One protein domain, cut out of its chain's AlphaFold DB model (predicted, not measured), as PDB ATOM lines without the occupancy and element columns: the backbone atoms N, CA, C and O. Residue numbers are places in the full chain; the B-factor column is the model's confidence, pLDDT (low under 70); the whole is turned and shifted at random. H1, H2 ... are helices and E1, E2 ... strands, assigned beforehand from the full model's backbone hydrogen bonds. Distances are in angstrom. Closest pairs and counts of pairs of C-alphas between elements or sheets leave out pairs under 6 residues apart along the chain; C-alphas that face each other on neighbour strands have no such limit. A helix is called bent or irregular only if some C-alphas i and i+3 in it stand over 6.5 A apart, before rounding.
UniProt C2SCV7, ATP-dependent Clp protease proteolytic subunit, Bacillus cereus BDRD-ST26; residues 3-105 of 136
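Overview. This is residues 3 to 105 of the 136 residues of the protein "ATP-dependent Clp protease proteolytic subunit" of Bacillus cereus BDRD-ST26 (UniProt C2SCV7). One long helix, H1, makes one side of a loose, flat shape, and the short helix H2 folds back on residues 33 to 37 of H1. From H2 the chain passes through the short strand E1 into H3, and a long loop then leads away to two small helices, H4 and H5. The printed part has 103 residues, with five named helices and one named strand in the order H1, H2, E1, H3, H4, H5, and is mostly helix. It is loose, with a radius of gyration of the C-alphas of 16.4 A, and spans 49 by 36 by 19 A.

Arrangement. H1, residues 15 to 43, has a kink of 48 degrees near residue 37 and is irregular, with C-alphas 39 and 42 9.2 A apart. With residues 33 to 37 alone it touches H2, residues 46 to 54; their closest C-alphas, those of Leu 37 and Glu 46, are 6.9 A apart. The two run opposite ways at a steep tilt of 54 degrees. H3, residues 61 to 66, is close to H1 but not clearly touching, the closest C-alphas, Lys 43 and Gly 66, being 7.1 A apart. E1, residues 57 to 59, pairs with no named strand, but residues 3 to 4 pair antiparallel with its residues 57 to 58. H4, residues 85 to 88, and H5, residues 96 to 99, are close but not clearly touching, with C-alphas 88 and 99 closest at 7.6 A; both are apart from H1. Every O i to N i+4 pair is within hydrogen-bond range in H2 and H3, and 23 of 25 in H1; H4 and H5 are too short for such a pair.

Along the chain. H1 runs 40.0 A from C-alpha 15 at (176.977, 142.711, 134.602) to C-alpha 43 at (156.505, 144.347, 168.966). H2 measures 12.1 A and H3 8.6 A. H5 ends at C-alpha 99, (144.395, 158.620, 146.241).

Size, cuts and confidence. The C-alphas farthest apart, those of Asn 14 and Ser 75, are 50.6 A apart. The printed part has no cut, and the link from H3 to H4 is long, with 18 residues. Mean pLDDT of the printed part is 83.7; residues 76 to 88 and 97 to 105 are under 70.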
ATOM      1  N   MET A   3     153.654 154.447 155.120       89.00
ATOM      2  CA  MET A   3     154.067 153.467 154.112       89.00
ATOM      3  C   MET A   3     155.457 152.929 154.436       89.00
ATOM      4  O   MET A   3     156.333 153.701 154.832       89.00
ATOM      5  N   ILE A   4     155.651 151.623 154.262       91.38
ATOM      6  CA  ILE A   4     156.950 150.963 154.390       91.38
ATOM      7  C   ILE A   4     157.227 150.097 153.160       91.38
ATOM      8  O   ILE A   4     156.352 149.385 152.674       91.38
ATOM      9  N   HIS A   5     158.454 150.171 152.645       93.12
ATOM     10  CA  HIS A   5     158.872 149.440 151.452       93.12
ATOM     11  C   HIS A   5     160.381 149.190 151.447       93.12
ATOM     12  O   HIS A   5     161.146 149.897 152.107       93.12
ATOM     13  N   ASN A   6     160.812 148.203 150.663       92.19
ATOM     14  CA  ASN A   6     162.230 147.976 150.403       92.19
ATOM     15  C   ASN A   6     162.865 149.139 149.635       92.19
ATOM     16  O   ASN A   6     162.265 149.698 148.715       92.19
ATOM     17  N   ALA A   7     164.128 149.436 149.945       90.88
ATOM     18  CA  ALA A   7     164.932 150.380 149.190       90.88
ATOM     19  C   ALA A   7     164.898 150.034 147.697       90.88
ATOM     20  O   ALA A   7     165.087 148.886 147.288       90.88
ATOM     21  N   TRP A   8     164.677 151.063 146.885       90.69
ATOM     22  CA  TRP A   8     164.609 150.949 145.438       90.69
ATOM     23  C   TRP A   8     165.623 151.885 144.782       90.69
ATOM     24  O   TRP A   8     165.874 152.992 145.259       90.69
ATOM     25  N   THR A   9     166.228 151.431 143.685       91.12
ATOM     26  CA  THR A   9     167.136 152.243 142.876       91.12
ATOM     27  C   THR A   9     167.070 151.839 141.411       91.12
ATOM     28  O   THR A   9     166.558 150.777 141.057       91.12
ATOM     29  N   TYR A  10     167.643 152.688 140.566       92.06
ATOM     30  CA  TYR A  10     167.855 152.428 139.154       92.06
ATOM     31  C   TYR A  10     169.355 152.415 138.857       92.06
ATOM     32  O   TYR A  10     170.074 153.353 139.202       92.06
ATOM     33  N   ALA A  11     169.822 151.365 138.185       92.75
ATOM     34  CA  ALA A  11     171.207 151.225 137.753       92.75
ATOM     35  C   ALA A  11     171.264 150.744 136.298       92.75
ATOM     36  O   ALA A  11     170.413 149.980 135.845       92.75
ATOM     37  N   SER A  12     172.287 151.184 135.569       95.00
ATOM     38  CA  SER A  12     172.548 150.790 134.184       95.00
ATOM     39  C   SER A  12     174.053 150.624 133.987       95.00
ATOM     40  O   SER A  12     174.835 151.419 134.509       95.00
ATOM     41  N   GLY A  13     174.465 149.577 133.275       95.88
ATOM     42  CA  GLY A  13     175.874 149.234 133.105       95.88
ATOM     43  C   GLY A  13     176.088 147.773 132.723       95.88
ATOM     44  O   GLY A  13     175.158 147.069 132.331       95.88
ATOM     45  N   ASN A  14     177.334 147.315 132.830       96.62
ATOM     46  CA  ASN A  14     177.686 145.917 132.598       96.62
ATOM     47  C   ASN A  14     177.268 145.010 133.777       96.62
ATOM     48  O   ASN A  14     176.836 145.480 134.830       96.62
ATOM     49  N   ALA A  15     177.414 143.693 133.608       96.69
ATOM     50  CA  ALA A  15     176.977 142.711 134.602       96.69
ATOM     51  C   ALA A  15     177.605 142.921 135.993       96.69
ATOM     52  O   ALA A  15     176.918 142.765 137.001       96.69
ATOM     53  N   ASP A  16     178.881 143.304 136.066       97.50
ATOM     54  CA  ASP A  16     179.573 143.489 137.345       97.50
ATOM     55  C   ASP A  16     179.114 144.765 138.058       97.50
ATOM     56  O   ASP A  16     178.918 144.764 139.273       97.50
ATOM     57  N   GLN A  17     178.852 145.834 137.304       96.31
ATOM     58  CA  GLN A  17     178.276 147.068 137.837       96.31
ATOM     59  C   GLN A  17     176.864 146.846 138.385       96.31
ATOM     60  O   GLN A  17     176.544 147.349 139.460       96.31
ATOM     61  N   LEU A  18     176.034 146.070 137.684       96.94
ATOM     62  CA  LEU A  18     174.675 145.768 138.135       96.94
ATOM     63  C   LEU A  18     174.661 144.876 139.381       96.94
ATOM     64  O   LEU A  18     173.876 145.133 140.290       96.94
ATOM     65  N   ARG A  19     175.556 143.879 139.476       97.56
ATOM     66  CA  ARG A  19     175.711 143.083 140.707       97.56
ATOM     67  C   ARG A  19     176.159 143.946 141.877       97.56
ATOM     68  O   ARG A  19     175.556 143.875 142.939       97.56
ATOM     69  N   LYS A  20     177.135 144.833 141.658       96.56
ATOM     70  CA  LYS A  20     177.569 145.773 142.694       96.56
ATOM     71  C   LYS A  20     176.419 146.669 143.168       96.56
ATOM     72  O   LYS A  20     176.268 146.876 144.366       96.56
ATOM     73  N   ALA A  21     175.608 147.191 142.247       96.06
ATOM     74  CA  ALA A  21     174.448 148.008 142.603       96.06
ATOM     75  C   ALA A  21     173.409 147.217 143.420       96.06
ATOM     76  O   ALA A  21     172.852 147.754 144.376       96.06
ATOM     77  N   ALA A  22     173.185 145.942 143.081       95.75
ATOM     78  CA  ALA A  22     172.326 145.046 143.854       95.75
ATOM     79  C   ALA A  22     172.875 144.802 145.273       95.75
ATOM     80  O   ALA A  22     172.137 144.917 146.248       95.75
ATOM     81  N   ASP A  23     174.178 144.553 145.410       96.31
ATOM     82  CA  ASP A  23     174.821 144.360 146.716       96.31
ATOM     83  C   ASP A  23     174.766 145.631 147.580       96.31
ATOM     84  O   ASP A  23     174.562 145.573 148.797       96.31
ATOM     85  N   ASP A  24     174.928 146.800 146.955       95.50
ATOM     86  CA  ASP A  24     174.846 148.088 147.637       95.50
ATOM     87  C   ASP A  24     173.439 148.339 148.197       95.50
ATOM     88  O   ASP A  24     173.312 148.742 149.358       95.50
ATOM     89  N   ILE A  25     172.384 148.072 147.417       95.31
ATOM     90  CA  ILE A  25     171.009 148.272 147.893       95.31
ATOM     91  C   ILE A  25     170.590 147.230 148.930       95.31
ATOM     92  O   ILE A  25     169.931 147.580 149.908       95.31
ATOM     93  N   GLU A  26     171.061 145.990 148.800       94.06
ATOM     94  CA  GLU A  26     170.874 144.937 149.799       94.06
ATOM     95  C   GLU A  26     171.481 145.338 151.155       94.06
ATOM     96  O   GLU A  26     170.874 145.157 152.214       94.06
ATOM     97  N   ARG A  27     172.671 145.949 151.145       94.19
ATOM     98  CA  ARG A  27     173.313 146.460 152.365       94.19
ATOM     99  C   ARG A  27     172.525 147.611 152.994       94.19
ATOM    100  O   ARG A  27     172.415 147.663 154.220       94.19
ATOM    101  N   ILE A  28     171.985 148.520 152.182       93.62
ATOM    102  CA  ILE A  28     171.128 149.617 152.662       93.62
ATOM    103  C   ILE A  28     169.859 149.047 153.303       93.62
ATOM    104  O   ILE A  28     169.533 149.425 154.429       93.62
ATOM    105  N   ASN A  29     169.201 148.089 152.644       92.50
ATOM    106  CA  ASN A  29     168.014 147.420 153.176       92.50
ATOM    107  C   ASN A  29     168.277 146.760 154.526       92.50
ATOM    108  O   ASN A  29     167.520 146.978 155.467       92.50
ATOM    109  N   LYS A  30     169.384 146.023 154.664       92.81
ATOM    110  CA  LYS A  30     169.767 145.412 155.946       92.81
ATOM    111  C   LYS A  30     169.908 146.445 157.059       92.81
ATOM    112  O   LYS A  30     169.403 146.223 158.155       92.81
ATOM    113  N   SER A  31     170.548 147.582 156.781       92.88
ATOM    114  CA  SER A  31     170.648 148.672 157.757       92.88
ATOM    115  C   SER A  31     169.269 149.220 158.131       92.88
ATOM    116  O   SER A  31     169.002 149.453 159.306       92.88
ATOM    117  N   MET A  32     168.383 149.398 157.149       91.75
ATOM    118  CA  MET A  32     167.028 149.907 157.369       91.75
ATOM    119  C   MET A  32     166.198 148.957 158.241       91.75
ATOM    120  O   MET A  32     165.574 149.397 159.204       91.75
ATOM    121  N   VAL A  33     166.241 147.653 157.952       93.19
ATOM    122  CA  VAL A  33     165.561 146.605 158.733       93.19
ATOM    123  C   VAL A  33     165.993 146.660 160.195       93.19
ATOM    124  O   VAL A  33     165.147 146.679 161.085       93.19
ATOM    125  N   GLN A  34     167.298 146.774 160.458       93.38
ATOM    126  CA  GLN A  34     167.806 146.896 161.826       93.38
ATOM    127  C   GLN A  34     167.270 148.143 162.540       93.38
ATOM    128  O   GLN A  34     166.926 148.068 163.720       93.38
ATOM    129  N   HIS A  35     167.139 149.275 161.844       93.12
ATOM    130  CA  HIS A  35     166.541 150.479 162.426       93.12
ATOM    131  C   HIS A  35     165.057 150.300 162.760       93.12
ATOM    132  O   HIS A  35     164.640 150.690 163.851       93.12
ATOM    133  N   TYR A  36     164.276 149.688 161.866       93.94
ATOM    134  CA  TYR A  36     162.868 149.385 162.129       93.94
ATOM    135  C   TYR A  36     162.703 148.471 163.343       93.94
ATOM    136  O   TYR A  36     161.913 148.788 164.227       93.94
ATOM    137  N   LEU A  37     163.486 147.393 163.430       93.88
ATOM    138  CA  LEU A  37     163.442 146.467 164.566       93.88
ATOM    139  C   LEU A  37     163.885 147.133 165.869       93.88
ATOM    140  O   LEU A  37     163.228 146.986 166.893       93.88
ATOM    141  N   THR A  38     164.948 147.940 165.828       93.88
ATOM    142  CA  THR A  38     165.401 148.704 167.003       93.88
ATOM    143  C   THR A  38     164.302 149.634 167.510       93.88
ATOM    144  O   THR A  38     164.128 149.789 168.718       93.88
ATOM    145  N   ARG A  39     163.554 150.262 166.595       92.00
ATOM    146  CA  ARG A  39     162.451 151.160 166.941       92.00
ATOM    147  C   ARG A  39     161.241 150.407 167.487       92.00
ATOM    148  O   ARG A  39     160.690 150.821 168.501       92.00
ATOM    149  N   ALA A  40     160.855 149.326 166.821       91.62
ATOM    150  CA  ALA A  40     159.719 148.497 167.194       91.62
ATOM    151  C   ALA A  40     159.925 147.748 168.521       91.62
ATOM    152  O   ALA A  40     158.955 147.457 169.229       91.62
ATOM    153  N   GLY A  41     161.179 147.436 168.863       91.44
ATOM    154  CA  GLY A  41     161.511 146.581 169.997       91.44
ATOM    155  C   GLY A  41     160.907 145.188 169.815       91.44
ATOM    156  O   GLY A  41     160.939 144.625 168.726       91.44
ATOM    157  N   ASP A  42     160.287 144.658 170.867       90.62
ATOM    158  CA  ASP A  42     159.719 143.301 170.868       90.62
ATOM    159  C   ASP A  42     158.354 143.189 170.155       90.62
ATOM    160  O   ASP A  42     157.734 142.127 170.153       90.62
ATOM    161  N   LYS A  43     157.841 144.290 169.586       90.88
ATOM    162  CA  LYS A  43     156.505 144.347 168.966       90.88
ATOM    163  C   LYS A  43     156.483 143.969 167.484       90.88
ATOM    164  O   LYS A  43     155.400 143.820 166.921       90.88
ATOM    165  N   LEU A  44     157.646 143.847 166.850       92.44
ATOM    166  CA  LEU A  44     157.769 143.497 165.440       92.44
ATOM    167  C   LEU A  44     158.954 142.559 165.250       92.44
ATOM    168  O   LEU A  44     160.082 142.893 165.605       92.44
ATOM    169  N   ASP A  45     158.696 141.397 164.665       93.00
ATOM    170  CA  ASP A  45     159.739 140.453 164.290       93.00
ATOM    171  C   ASP A  45     160.286 140.734 162.879       93.00
ATOM    172  O   ASP A  45     159.650 141.383 162.041       93.00
ATOM    173  N   GLU A  46     161.496 140.241 162.617       92.19
ATOM    174  CA  GLU A  46     162.198 140.471 161.352       92.19
ATOM    175  C   GLU A  46     161.474 139.862 160.146       92.19
ATOM    176  O   GLU A  46     161.482 140.461 159.068       92.19
ATOM    177  N   ASP A  47     160.838 138.702 160.303       93.31
ATOM    178  CA  ASP A  47     160.185 138.007 159.192       93.31
ATOM    179  C   ASP A  47     158.887 138.712 158.788       93.31
ATOM    180  O   ASP A  47     158.651 138.934 157.598       93.31
ATOM    181  N   THR A  48     158.089 139.154 159.761       92.75
ATOM    182  CA  THR A  48     156.916 140.001 159.527       92.75
ATOM    183  C   THR A  48     157.331 141.322 158.889       92.75
ATOM    184  O   THR A  48     156.740 141.731 157.892       92.75
ATOM    185  N   LEU A  49     158.385 141.979 159.387       93.38
ATOM    186  CA  LEU A  49     158.879 143.215 158.781       93.38
ATOM    187  C   LEU A  49     159.301 143.007 157.318       93.38
ATOM    188  O   LEU A  49     158.936 143.816 156.469       93.38
ATOM    189  N   LYS A  50     160.018 141.921 156.999       92.81
ATOM    190  CA  LYS A  50     160.379 141.590 155.609       92.81
ATOM    191  C   LYS A  50     159.148 141.430 154.727       92.81
ATOM    192  O   LYS A  50     159.094 142.033 153.662       92.81
ATOM    193  N   GLN A  51     158.135 140.697 155.192       93.44
ATOM    194  CA  GLN A  51     156.883 140.540 154.447       93.44
ATOM    195  C   GLN A  51     156.201 141.886 154.191       93.44
ATOM    196  O   GLN A  51     155.732 142.137 153.080       93.44
ATOM    197  N   LEU A  52     156.179 142.774 155.188       93.38
ATOM    198  CA  LEU A  52     155.583 144.099 155.045       93.38
ATOM    199  C   LEU A  52     156.350 144.986 154.050       93.38
ATOM    200  O   LEU A  52     155.720 145.707 153.273       93.38
ATOM    201  N   LEU A  53     157.687 144.927 154.060       93.12
ATOM    202  CA  LEU A  53     158.556 145.671 153.140       93.12
ATOM    203  C   LEU A  53     158.464 145.148 151.699       93.12
ATOM    204  O   LEU A  53     158.414 145.951 150.765       93.12
ATOM    205  N   ASP A  54     158.407 143.824 151.519       91.56
ATOM    206  CA  ASP A  54     158.243 143.165 150.216       91.56
ATOM    207  C   ASP A  54     156.876 143.474 149.597       91.56
ATOM    208  O   ASP A  54     156.764 143.682 148.386       91.56
ATOM    209  N   ALA A  55     155.839 143.528 150.436       91.25
ATOM    210  CA  ALA A  55     154.478 143.835 150.024       91.25
ATOM    211  C   ALA A  55     154.213 145.337 149.825       91.25
ATOM    212  O   ALA A  55     153.108 145.682 149.414       91.25
ATOM    213  N   GLU A  56     155.183 146.226 150.081       91.12
ATOM    214  CA  GLU A  56     154.995 147.685 150.011       91.12
ATOM    215  C   GLU A  56     153.749 148.120 150.809       91.12
ATOM    216  O   GLU A  56     152.742 148.587 150.268       91.12
ATOM    217  N   THR A  57     153.777 147.851 152.113       89.94
ATOM    218  CA  THR A  57     152.583 147.923 152.956       89.94
ATOM    219  C   THR A  57     152.290 149.341 153.438       89.94
ATOM    220  O   THR A  57     153.181 150.100 153.825       89.94
ATOM    221  N   TRP A  58     151.000 149.672 153.486       89.75
ATOM    222  CA  TRP A  58     150.482 150.923 154.028       89.75
ATOM    223  C   TRP A  58     149.757 150.664 155.345       89.75
ATOM    224  O   TRP A  58     148.679 150.080 155.359       89.75
ATOM    225  N   LEU A  59     150.346 151.135 156.437       87.81
ATOM    226  CA  LEU A  59     149.873 150.943 157.800       87.81
ATOM    227  C   LEU A  59     148.963 152.097 158.247       87.81
ATOM    228  O   LEU A  59     149.242 153.285 158.010       87.81
ATOM    229  N   SER A  60     147.878 151.760 158.937       87.81
ATOM    230  CA  SER A  60     147.077 152.705 159.709       87.81
ATOM    231  C   SER A  60     147.878 153.257 160.899       87.81
ATOM    232  O   SER A  60     148.971 152.784 161.223       87.81
ATOM    233  N   ALA A  61     147.355 154.297 161.554       86.94
ATOM    234  CA  ALA A  61     147.990 154.826 162.760       86.94
ATOM    235  C   ALA A  61     147.973 153.789 163.898       86.94
ATOM    236  O   ALA A  61     148.961 153.645 164.615       86.94
ATOM    237  N   GLU A  62     146.879 153.033 164.024       88.75
ATOM    238  CA  GLU A  62     146.743 151.953 165.003       88.75
ATOM    239  C   GLU A  62     147.701 150.793 164.715       88.75
ATOM    240  O   GLU A  62     148.340 150.294 165.637       88.75
ATOM    241  N   GLU A  63     147.849 150.390 163.450       89.69
ATOM    242  CA  GLU A  63     148.780 149.324 163.061       89.69
ATOM    243  C   GLU A  63     150.233 149.740 163.315       89.69
ATOM    244  O   GLU A  63     151.003 148.986 163.910       89.69
ATOM    245  N   ALA A  64     150.606 150.968 162.940       90.88
ATOM    246  CA  ALA A  64     151.944 151.501 163.193       90.88
ATOM    247  C   ALA A  64     152.267 151.573 164.697       90.88
ATOM    248  O   ALA A  64     153.381 151.250 165.108       90.88
ATOM    249  N   MET A  65     151.291 151.954 165.528       91.12
ATOM    250  CA  MET A  65     151.403 151.906 166.989       91.12
ATOM    251  C   MET A  65     151.546 150.467 167.506       91.12
ATOM    252  O   MET A  65     152.378 150.191 168.376       91.12
ATOM    253  N   GLY A  66     150.749 149.541 166.964       91.19
ATOM    254  CA  GLY A  66     150.777 148.119 167.305       91.19
ATOM    255  C   GLY A  66     152.155 147.501 167.090       91.19
ATOM    256  O   GLY A  66     152.665 146.830 167.983       91.19
ATOM    257  N   TYR A  67     152.800 147.827 165.969       92.25
ATOM    258  CA  TYR A  67     154.163 147.398 165.652       92.25
ATOM    259  C   TYR A  67     155.263 148.201 166.365       92.25
ATOM    260  O   TYR A  67     156.441 147.962 166.129       92.25
ATOM    261  N   GLY A  68     154.925 149.169 167.226       90.81
ATOM    262  CA  GLY A  68     155.911 149.997 167.935       90.81
ATOM    263  C   GLY A  68     156.665 150.992 167.047       90.81
ATOM    264  O   GLY A  68     157.699 151.520 167.442       90.81
ATOM    265  N   LEU A  69     156.155 151.267 165.848       91.31
ATOM    266  CA  LEU A  69     156.757 152.213 164.907       91.31
ATOM    267  C   LEU A  69     156.349 153.668 165.199       91.31
ATOM    268  O   LEU A  69     156.957 154.602 164.677       91.31
ATOM    269  N   CYS A  70     155.342 153.864 166.053       90.19
ATOM    270  CA  CYS A  70     154.834 155.152 166.510       90.19
ATOM    271  C   CYS A  70     154.669 155.142 168.040       90.19
ATOM    272  O   CYS A  70     154.320 154.102 168.597       90.19
ATOM    273  N   ASP A  71     154.902 156.282 168.705       87.44
ATOM    274  CA  ASP A  71     154.724 156.412 170.162       87.44
ATOM    275  C   ASP A  71     153.333 156.943 170.551       87.44
ATOM    276  O   ASP A  71     152.798 156.543 171.582       87.44
ATOM    277  N   GLU A  72     152.737 157.835 169.745       86.81
ATOM    278  CA  GLU A  72     151.461 158.510 170.038       86.81
ATOM    279  C   GLU A  72     150.636 158.771 168.767       86.81
ATOM    280  O   GLU A  72     151.164 159.195 167.739       86.81
ATOM    281  N   ILE A  73     149.314 158.573 168.849       85.69
ATOM    282  CA  ILE A  73     148.372 158.922 167.775       85.69
ATOM    283  C   ILE A  73     147.727 160.265 168.113       85.69
ATOM    284  O   ILE A  73     146.947 160.370 169.058       85.69
ATOM    285  N   ILE A  74     148.030 161.286 167.314       83.38
ATOM    286  CA  ILE A  74     147.417 162.615 167.419       83.38
ATOM    287  C   ILE A  74     146.228 162.755 166.465       83.38
ATOM    288  O   ILE A  74     146.165 162.113 165.414       83.38
ATOM    289  N   SER A  75     145.282 163.629 166.813       72.00
ATOM    290  CA  SER A  75     144.167 163.986 165.933       72.00
ATOM    291  C   SER A  75     144.673 164.566 164.610       72.00
ATOM    292  O   SER A  75     145.654 165.310 164.594       72.00
ATOM    293  N   ALA A  76     143.983 164.232 163.516       64.06
ATOM    294  CA  ALA A  76     144.381 164.591 162.160       64.06
ATOM    295  C   ALA A  76     144.689 166.091 162.032       64.06
ATOM    296  O   ALA A  76     143.797 166.936 162.109       64.06
ATOM    297  N   ASN A  77     145.966 166.408 161.826       60.78
ATOM    298  CA  ASN A  77     146.405 167.736 161.436       60.78
ATOM    299  C   ASN A  77     146.520 167.765 159.904       60.78
ATOM    300  O   ASN A  77     147.354 167.058 159.332       60.78
ATOM    301  N   ASN A  78     145.705 168.592 159.242       53.31
ATOM    302  CA  ASN A  78     145.678 168.745 157.779       53.31
ATOM    303  C   ASN A  78     147.023 169.227 157.193       53.31
ATOM    304  O   ASN A  78     147.212 169.231 155.979       53.31
ATOM    305  N   ALA A  79     147.970 169.628 158.045       50.50
ATOM    306  CA  ALA A  79     149.284 170.117 157.667       50.50
ATOM    307  C   ALA A  79     150.278 169.056 157.169       50.50
ATOM    308  O   ALA A  79     151.164 169.406 156.392       50.50
ATOM    309  N   ALA A  80     150.176 167.805 157.630       46.03
ATOM    310  CA  ALA A  80     151.289 166.847 157.552       46.03
ATOM    311  C   ALA A  80     151.194 165.818 156.409       46.03
ATOM    312  O   ALA A  80     152.156 165.098 156.162       46.03
ATOM    313  N   ALA A  81     150.065 165.743 155.701       51.66
ATOM    314  CA  ALA A  81     149.823 164.733 154.669       51.66
ATOM    315  C   ALA A  81     149.650 165.369 153.280       51.66
ATOM    316  O   ALA A  81     148.599 165.248 152.660       51.66
ATOM    317  N   CYS A  82     150.673 166.070 152.783       53.84
ATOM    318  CA  CYS A  82     150.744 166.406 151.360       53.84
ATOM    319  C   CYS A  82     151.466 165.259 150.642       53.84
ATOM    320  O   CYS A  82     152.695 165.219 150.599       53.84
ATOM    321  N   LEU A  83     150.703 164.283 150.153       60.69
ATOM    322  CA  LEU A  83     151.215 163.262 149.243       60.69
ATOM    323  C   LEU A  83     151.101 163.819 147.825       60.69
ATOM    324  O   LEU A  83     150.005 164.070 147.333       60.69
ATOM    325  N   ASP A  84     152.240 164.062 147.188       63.09
ATOM    326  CA  ASP A  84     152.291 164.617 145.837       63.09
ATOM    327  C   ASP A  84     151.872 163.537 144.815       63.09
ATOM    328  O   ASP A  84     152.426 162.431 144.786       63.09
ATOM    329  N   GLU A  85     150.868 163.850 143.985       65.06
ATOM    330  CA  GLU A  85     150.276 162.942 142.988       65.06
ATOM    331  C   GLU A  85     151.313 162.298 142.067       65.06
ATOM    332  O   GLU A  85     151.119 161.169 141.607       65.06
ATOM    333  N   LYS A  86     152.421 162.999 141.794       69.06
ATOM    334  CA  LYS A  86     153.505 162.478 140.961       69.06
ATOM    335  C   LYS A  86     154.104 161.203 141.550       69.06
ATOM    336  O   LYS A  86     154.371 160.262 140.811       69.06
ATOM    337  N   TRP A  87     154.303 161.177 142.863       66.19
ATOM    338  CA  TRP A  87     154.964 160.071 143.549       66.19
ATOM    339  C   TRP A  87     154.005 158.915 143.820       66.19
ATOM    340  O   TRP A  87     154.429 157.768 143.788       66.19
ATOM    341  N   MET A  88     152.706 159.184 143.991       69.06
ATOM    342  CA  MET A  88     151.704 158.123 144.171       69.06
ATOM    343  C   MET A  88     151.649 157.136 142.997       69.06
ATOM    344  O   MET A  88     151.357 155.966 143.208       69.06
ATOM    345  N   LYS A  89     151.942 157.580 141.770       73.50
ATOM    346  CA  LYS A  89     151.902 156.712 140.579       73.50
ATOM    347  C   LYS A  89     153.060 155.715 140.497       73.50
ATOM    348  O   LYS A  89     152.957 154.754 139.743       73.50
ATOM    349  N   GLU A  90     154.140 155.956 141.236       75.25
ATOM    350  CA  GLU A  90     155.329 155.094 141.240       75.25
ATOM    351  C   GLU A  90     155.207 153.931 142.241       75.25
ATOM    352  O   GLU A  90     155.928 152.942 142.130       75.25
ATOM    353  N   TYR A  91     154.272 154.021 143.191       76.56
ATOM    354  CA  TYR A  91     154.012 152.988 144.196       76.56
ATOM    355  C   TYR A  91     152.905 152.038 143.727       76.56
ATOM    356  O   TYR A  91     151.905 152.453 143.137       76.56
ATOM    357  N   LYS A  92     153.071 150.740 143.983       73.06
ATOM    358  CA  LYS A  92     152.184 149.687 143.471       73.06
ATOM    359  C   LYS A  92     150.909 149.524 144.290       73.06
ATOM    360  O   LYS A  92     149.868 149.221 143.713       73.06
ATOM    361  N   ASN A  93     150.974 149.724 145.608       78.94
ATOM    362  CA  ASN A  93     149.901 149.331 146.531       78.94
ATOM    363  C   ASN A  93     149.234 150.513 147.248       78.94
ATOM    364  O   ASN A  93     148.778 150.373 148.381       78.94
ATOM    365  N   VAL A  94     149.155 151.682 146.599       76.56
ATOM    366  CA  VAL A  94     148.567 152.891 147.199       76.56
ATOM    367  C   VAL A  94     147.079 152.685 147.545       76.56
ATOM    368  O   VAL A  94     146.268 152.432 146.648       76.56
ATOM    369  N   PRO A  95     146.672 152.850 148.817       76.06
ATOM    370  CA  PRO A  95     145.277 152.774 149.236       76.06
ATOM    371  C   PRO A  95     144.411 153.847 148.570       76.06
ATOM    372  O   PRO A  95     144.762 155.029 148.540       76.06
ATOM    373  N   GLN A  96     143.213 153.464 148.118       70.25
ATOM    374  CA  GLN A  96     142.270 154.383 147.461       70.25
ATOM    375  C   GLN A  96     141.839 155.556 148.356       70.25
ATOM    376  O   GLN A  96     141.515 156.627 147.846       70.25
ATOM    377  N   GLN A  97     141.854 155.386 149.684       68.25
ATOM    378  CA  GLN A  97     141.556 156.480 150.614       68.25
ATOM    379  C   GLN A  97     142.593 157.610 150.542       68.25
ATOM    380  O   GLN A  97     142.226 158.760 150.754       68.25
ATOM    381  N   LEU A  98     143.856 157.304 150.221       67.56
ATOM    382  CA  LEU A  98     144.904 158.313 150.031       67.56
ATOM    383  C   LEU A  98     144.853 158.925 148.634       67.56
ATOM    384  O   LEU A  98     145.022 160.131 148.501       67.56
ATOM    385  N   ALA A  99     144.543 158.125 147.611       63.06
ATOM    386  CA  ALA A  99     144.395 158.620 146.241       63.06
ATOM    387  C   ALA A  99     143.291 159.689 146.105       63.06
ATOM    388  O   ALA A  99     143.391 160.574 145.262       63.06
ATOM    389  N   ASN A 100     142.259 159.620 146.952       58.38
ATOM    390  CA  ASN A 100     141.137 160.563 146.965       58.38
ATOM    391  C   ASN A 100     141.233 161.613 148.089       58.38
ATOM    392  O   ASN A 100     140.307 162.407 148.267       58.38
ATOM    393  N   ALA A 101     142.312 161.610 148.879       58.25
ATOM    394  CA  ALA A 101     142.492 162.553 149.975       58.25
ATOM    395  C   ALA A 101     142.891 163.928 149.424       58.25
ATOM    396  O   ALA A 101     144.063 164.212 149.185       58.25
ATOM    397  N   GLN A 102     141.912 164.811 149.228       52.38
ATOM    398  CA  GLN A 102     142.182 166.212 148.925       52.38
ATOM    399  C   GLN A 102     142.655 166.914 150.205       52.38
ATOM    400  O   GLN A 102     141.953 166.896 151.219       52.38
ATOM    401  N   ALA A 103     143.822 167.559 150.168       54.56
ATOM    402  CA  ALA A 103     144.268 168.410 151.264       54.56
ATOM    403  C   ALA A 103     143.300 169.597 151.410       54.56
ATOM    404  O   ALA A 103     143.394 170.585 150.684       54.56
ATOM    405  N   ASN A 104     142.346 169.501 152.337       53.19
ATOM    406  CA  ASN A 104     141.434 170.594 152.648       53.19
ATOM    407  C   ASN A 104     142.108 171.517 153.670       53.19
ATOM    408  O   ASN A 104     141.777 171.520 154.857       53.19
ATOM    409  N   ILE A 105     143.142 172.230 153.217       57.28
ATOM    410  CA  ILE A 105     143.839 173.216 154.042       57.28
ATOM    411  C   ILE A 105     142.918 174.438 154.137       57.28
ATOM    412  O   ILE A 105     142.575 175.019 153.102       57.28
TER     413      ILE A 105